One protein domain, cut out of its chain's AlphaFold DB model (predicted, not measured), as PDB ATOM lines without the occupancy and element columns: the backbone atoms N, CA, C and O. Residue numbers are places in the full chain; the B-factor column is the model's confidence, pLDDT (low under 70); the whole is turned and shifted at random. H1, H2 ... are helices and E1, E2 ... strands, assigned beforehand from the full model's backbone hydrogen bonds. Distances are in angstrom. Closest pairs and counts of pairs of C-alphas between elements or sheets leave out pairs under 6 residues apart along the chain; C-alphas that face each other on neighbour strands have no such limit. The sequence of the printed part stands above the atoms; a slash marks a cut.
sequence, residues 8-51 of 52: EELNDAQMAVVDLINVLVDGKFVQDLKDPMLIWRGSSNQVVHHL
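What this domain is: This is residues 8 to 51 of the 52 residues of the protein "Anaerobic ribonucleotide reductase-activating protein" of Raoultella terrigena (UniProt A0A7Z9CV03). There is little regular structure here: a short hairpin of E1 and E2 forms the middle, residues 11 to 17 stick out at one end, 12 to 17 of them in H1, and the looped stretch 27 to 46 makes the other end. The printed part has 44 residues, in the order H1, E1, E2, class mixed, with 15 residues in named elements. It is loose and elongated, radius of gyration of the C-alphas 12.1 A, spanning 34 by 18 by 11 A.

Where its parts are: Find C-alpha 12 at (49.904, 54.710, -10.297), where H1, residues 12 to 18, begins. E1 is residues 23 to 26; E2, residues 47 to 50, ends at (40.770, 39.275, -15.669). Each measures 9.8 A.

How they stand to each other: E1 and E2, a hairpin, are antiparallel at 160 degrees; look for N 26 and O 47, 2.8 A apart, within hydrogen-bond range. The closest C-alphas of H1 and E1, Val 18 and Leu 24, are 7.3 A apart. H1 and E2 are apart. In H1, 2 of 3 O i to N i+4 pairs are within range.

The domain as a whole: The farthest C-alphas, Asp 12 and Met 37, are 34.1 A apart. The printed part has no cut; E1 to E2 is a long link of 20 residues. Only residue 8 has pLDDT under 70.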
ATOM      1  N   GLU A   8      39.459  51.746 -11.212       67.12
ATOM      2  CA  GLU A   8      39.456  53.130 -11.702       67.12
ATOM      3  C   GLU A   8      39.861  54.188 -10.650       67.12
ATOM      4  O   GLU A   8      40.153  55.325 -11.005       67.12
ATOM      5  N   GLU A   9      39.932  53.822  -9.370       70.19
ATOM      6  CA  GLU A   9      40.369  54.680  -8.257       70.19
ATOM      7  C   GLU A   9      41.811  54.385  -7.809       70.19
ATOM      8  O   GLU A   9      42.327  55.035  -6.897       70.19
ATOM      9  N   LEU A  10      42.466  53.391  -8.418       73.75
ATOM     10  CA  LEU A  10      43.822  53.003  -8.054       73.75
ATOM     11  C   LEU A  10      44.825  54.047  -8.543       73.75
ATOM     12  O   LEU A  10      44.808  54.474  -9.696       73.75
ATOM     13  N   ASN A  11      45.739  54.434  -7.657       77.69
ATOM     14  CA  ASN A  11      46.853  55.305  -8.022       77.69
ATOM     15  C   ASN A  11      47.929  54.545  -8.818       77.69
ATOM     16  O   ASN A  11      47.965  53.313  -8.825       77.69
ATOM     17  N   ASP A  12      48.857  55.280  -9.434       78.12
ATOM     18  CA  ASP A  12      49.904  54.710 -10.297       78.12
ATOM     19  C   ASP A  12      50.743  53.616  -9.609       78.12
ATOM     20  O   ASP A  12      51.112  52.615 -10.224       78.12
ATOM     21  N   ALA A  13      51.007  53.755  -8.305       78.25
ATOM     22  CA  ALA A  13      51.752  52.756  -7.538       78.25
ATOM     23  C   ALA A  13      50.941  51.470  -7.301       78.25
ATOM     24  O   ALA A  13      51.496  50.372  -7.295       78.25
ATOM     25  N   GLN A  14      49.626  51.582  -7.117       74.94
ATOM     26  CA  GLN A  14      48.727  50.437  -6.984       74.94
ATOM     27  C   GLN A  14      48.477  49.761  -8.333       74.94
ATOM     28  O   GLN A  14      48.428  48.533  -8.396       74.94
ATOM     29  N   MET A  15      48.413  50.538  -9.416       79.38
ATOM     30  CA  MET A  15      48.343  50.020 -10.783       79.38
ATOM     31  C   MET A  15      49.568  49.171 -11.142       79.38
ATOM     32  O   MET A  15      49.421  48.141 -11.797       79.38
ATOM     33  N   ALA A  16      50.756  49.507 -10.629       80.56
ATOM     34  CA  ALA A  16      51.940  48.662 -10.793       80.56
ATOM     35  C   ALA A  16      51.770  47.262 -10.169       80.56
ATOM     36  O   ALA A  16      52.329  46.295 -10.672       80.56
ATOM     37  N   VAL A  17      50.983  47.125  -9.096       78.00
ATOM     38  CA  VAL A  17      50.678  45.821  -8.477       78.00
ATOM     39  C   VAL A  17      49.602  45.071  -9.262       78.00
ATOM     40  O   VAL A  17      49.684  43.850  -9.387       78.00
ATOM     41  N   VAL A  18      48.620  45.789  -9.817       80.12
ATOM     42  CA  VAL A  18      47.602  45.230 -10.724       80.12
ATOM     43  C   VAL A  18      48.266  44.573 -11.934       80.12
ATOM     44  O   VAL A  18      47.877  43.475 -12.320       80.12
ATOM     45  N   ASP A  19      49.334  45.168 -12.461       79.56
ATOM     46  CA  ASP A  19      50.073  44.612 -13.599       79.56
ATOM     47  C   ASP A  19      50.934  43.376 -13.241       79.56
ATOM     48  O   ASP A  19      51.476  42.689 -14.109       79.56
ATOM     49  N   LEU A  20      51.055  43.032 -11.956       83.25
ATOM     50  CA  LEU A  20      51.758  41.828 -11.497       83.25
ATOM     51  C   LEU A  20      50.819  40.646 -11.221       83.25
ATOM     52  O   LEU A  20      51.298  39.553 -10.913       83.25
ATOM     53  N   ILE A  21      49.501  40.832 -11.324       82.94
ATOM     54  CA  ILE A  21      48.500  39.802 -11.027       82.94
ATOM     55  C   ILE A  21      47.633  39.498 -12.252       82.94
ATOM     56  O   ILE A  21      47.357  40.359 -13.077       82.94
ATOM     57  N   ASN A  22      47.171  38.253 -12.371       82.94
ATOM     58  CA  ASN A  22      46.279  37.851 -13.465       82.94
ATOM     59  C   ASN A  22      44.809  38.175 -13.182       82.94
ATOM     60  O   ASN A  22      44.032  38.393 -14.109       82.94
ATOM     61  N   VAL A  23      44.419  38.167 -11.904       83.12
ATOM     62  CA  VAL A  23      43.026  38.342 -11.488       83.12
ATOM     63  C   VAL A  23      42.940  39.266 -10.283       83.12
ATOM     64  O   VAL A  23      43.598  39.037  -9.266       83.12
ATOM     65  N   LEU A  24      42.076  40.275 -10.387       84.19
ATOM     66  CA  LEU A  24      41.693  41.157  -9.291       84.19
ATOM     67  C   LEU A  24      40.213  40.945  -8.960       84.19
ATOM     68  O   LEU A  24      39.370  40.951  -9.849       84.19
ATOM     69  N   VAL A  25      39.898  40.773  -7.676       81.56
ATOM     70  CA  VAL A  25      38.514  40.696  -7.187       81.56
ATOM     71  C   VAL A  25      38.189  41.996  -6.461       81.56
ATOM     72  O   VAL A  25      38.740  42.269  -5.393       81.56
ATOM     73  N   ASP A  26      37.310  42.781  -7.064       81.50
ATOM     74  CA  ASP A  26      36.791  44.044  -6.557       81.50
ATOM     75  C   ASP A  26      35.481  43.806  -5.786       81.50
ATOM     76  O   ASP A  26      34.717  42.890  -6.086       81.50
ATOM     77  N   GLY A  27      35.216  44.624  -4.772       76.69
ATOM     78  CA  GLY A  27      34.028  44.547  -3.931       76.69
ATOM     79  C   GLY A  27      34.247  43.810  -2.607       76.69
ATOM     80  O   GLY A  27      34.998  42.836  -2.486       76.69
ATOM     81  N   LYS A  28      33.565  44.289  -1.561       82.25
ATOM     82  CA  LYS A  28      33.554  43.645  -0.241       82.25
ATOM     83  C   LYS A  28      32.756  42.345  -0.300       82.25
ATOM     84  O   LYS A  28      31.674  42.312  -0.884       82.25
ATOM     85  N   PHE A  29      33.254  41.310   0.371       84.19
ATOM     86  CA  PHE A  29      32.491  40.084   0.564       84.19
ATOM     87  C   PHE A  29      31.263  40.341   1.450       84.19
ATOM     88  O   PHE A  29      31.389  40.854   2.567       84.19
ATOM     89  N   VAL A  30      30.086  39.967   0.955       87.00
ATOM     90  CA  VAL A  30      28.807  40.063   1.664       87.00
ATOM     91  C   VAL A  30      28.233  38.663   1.812       87.00
ATOM     92  O   VAL A  30      27.898  38.015   0.825       87.00
ATOM     93  N   GLN A  31      28.113  38.196   3.055       85.88
ATOM     94  CA  GLN A  31      27.699  36.824   3.347       85.88
ATOM     95  C   GLN A  31      26.296  36.496   2.817       85.88
ATOM     96  O   GLN A  31      26.093  35.391   2.325       85.88
ATOM     97  N   ASP A  32      25.371  37.457   2.838       90.62
ATOM     98  CA  ASP A  32      24.004  37.285   2.320       90.62
ATOM     99  C   ASP A  32      23.956  37.128   0.795       90.62
ATOM    100  O   ASP A  32      23.036  36.528   0.251       90.62
ATOM    101  N   LEU A  33      24.967  37.653   0.103       87.06
ATOM    102  CA  LEU A  33      25.119  37.568  -1.348       87.06
ATOM    103  C   LEU A  33      26.080  36.449  -1.758       87.06
ATOM    104  O   LEU A  33      26.461  36.365  -2.925       87.06
ATOM    105  N   LYS A  34      26.520  35.621  -0.802       84.94
ATOM    106  CA  LYS A  34      27.425  34.505  -1.059       84.94
ATOM    107  C   LYS A  34      26.753  33.513  -1.998       84.94
ATOM    108  O   LYS A  34      25.715  32.948  -1.664       84.94
ATOM    109  N   ASP A  35      27.420  33.223  -3.105       83.25
ATOM    110  CA  ASP A  35      26.959  32.219  -4.053       83.25
ATOM    111  C   ASP A  35      28.062  31.166  -4.282       83.25
ATOM    112  O   ASP A  35      29.124  31.472  -4.837       83.25
ATOM    113  N   PRO A  36      27.855  29.912  -3.832       82.50
ATOM    114  CA  PRO A  36      28.824  28.836  -3.999       82.50
ATOM    115  C   PRO A  36      28.991  28.372  -5.455       82.50
ATOM    116  O   PRO A  36      29.950  27.648  -5.726       82.50
ATOM    117  N   MET A  37      28.101  28.765  -6.373       85.06
ATOM    118  CA  MET A  37      28.236  28.494  -7.808       85.06
ATOM    119  C   MET A  37      29.171  29.478  -8.518       85.06
ATOM    120  O   MET A  37      29.634  29.186  -9.621       85.06
ATOM    121  N   LEU A  38      29.509  30.614  -7.895       79.62
ATOM    122  CA  LEU A  38      30.534  31.507  -8.428       79.62
ATOM    123  C   LEU A  38      31.888  30.790  -8.443       79.62
ATOM    124  O   LEU A  38      32.269  30.137  -7.471       79.62
ATOM    125  N   ILE A  39      32.660  30.981  -9.518       79.38
ATOM    126  CA  ILE A  39      34.001  30.389  -9.689       79.38
ATOM    127  C   ILE A  39      34.889  30.680  -8.470       79.38
ATOM    128  O   ILE A  39      35.588  29.802  -7.968       79.38
ATOM    129  N   TRP A  40      34.800  31.905  -7.950       78.31
ATOM    130  CA  TRP A  40      35.576  32.369  -6.801       78.31
ATOM    131  C   TRP A  40      34.857  32.180  -5.457       78.31
ATOM    132  O   TRP A  40      35.377  32.604  -4.428       78.31
ATOM    133  N   ARG A  41      33.672  31.541  -5.454       80.75
ATOM    134  CA  ARG A  41      32.810  31.264  -4.282       80.75
ATOM    135  C   ARG A  41      32.640  32.467  -3.345       80.75
ATOM    136  O   ARG A  41      32.538  32.312  -2.125       80.75
ATOM    137  N   GLY A  42      32.675  33.657  -3.939       85.00
ATOM    138  CA  GLY A  42      32.562  34.942  -3.271       85.00
ATOM    139  C   GLY A  42      31.109  35.366  -3.143       85.00
ATOM    140  O   GLY A  42      30.199  34.535  -3.090       85.00
ATOM    141  N   SER A  43      30.893  36.671  -3.087       85.44
ATOM    142  CA  SER A  43      29.559  37.252  -3.114       85.44
ATOM    143  C   SER A  43      29.254  37.873  -4.473       85.44
ATOM    144  O   SER A  43      30.149  38.371  -5.149       85.44
ATOM    145  N   SER A  44      27.990  37.840  -4.895       86.75
ATOM    146  CA  SER A  44      27.565  38.261  -6.240       86.75
ATOM    147  C   SER A  44      27.777  39.750  -6.537       86.75
ATOM    148  O   SER A  44      27.803  40.148  -7.696       86.75
ATOM    149  N   ASN A  45      27.973  40.576  -5.506       85.56
ATOM    150  CA  ASN A  45      28.354  41.983  -5.641       85.56
ATOM    151  C   ASN A  45      29.854  42.197  -5.911       85.56
ATOM    152  O   ASN A  45      30.279  43.347  -6.024       85.56
ATOM    153  N   GLN A  46      30.661  41.134  -5.922       83.81
ATOM    154  CA  GLN A  46      32.082  41.215  -6.240       83.81
ATOM    155  C   GLN A  46      32.291  41.099  -7.746       83.81
ATOM    156  O   GLN A  46      31.695  40.247  -8.404       83.81
ATOM    157  N   VAL A  47      33.165  41.942  -8.285       83.56
ATOM    158  CA  VAL A  47      33.512  41.961  -9.706       83.56
ATOM    159  C   VAL A  47      34.894  41.349  -9.874       83.56
ATOM    160  O   VAL A  47      35.855  41.764  -9.233       83.56
ATOM    161  N   VAL A  48      34.998  40.336 -10.730       84.12
ATOM    162  CA  VAL A  48      36.277  39.690 -11.036       84.12
ATOM    163  C   VAL A  48      36.819  40.265 -12.338       84.12
ATOM    164  O   VAL A  48      36.238  40.075 -13.404       84.12
ATOM    165  N   HIS A  49      37.947  40.958 -12.248       83.56
ATOM    166  CA  HIS A  49      38.680  41.495 -13.385       83.56
ATOM    167  C   HIS A  49      39.773  40.509 -13.792       83.56
ATOM    168  O   HIS A  49      40.665  40.194 -13.003       83.56
ATOM    169  N   HIS A  50      39.704  40.041 -15.035       82.31
ATOM    170  CA  HIS A  50      40.770  39.275 -15.669       82.31
ATOM    171  C   HIS A  50      41.695  40.244 -16.401       82.31
ATOM    172  O   HIS A  50      41.254  40.965 -17.292       82.31
ATOM    173  N   LEU A  51      42.956  40.291 -15.982       80.56
ATOM    174  CA  LEU A  51      43.938  41.266 -16.457       80.56
ATOM    175  C   LEU A  51      44.896  40.665 -17.495       80.56
ATOM    176  O   LEU A  51      45.572  41.419 -18.191       80.56
TER     177      LEU A  51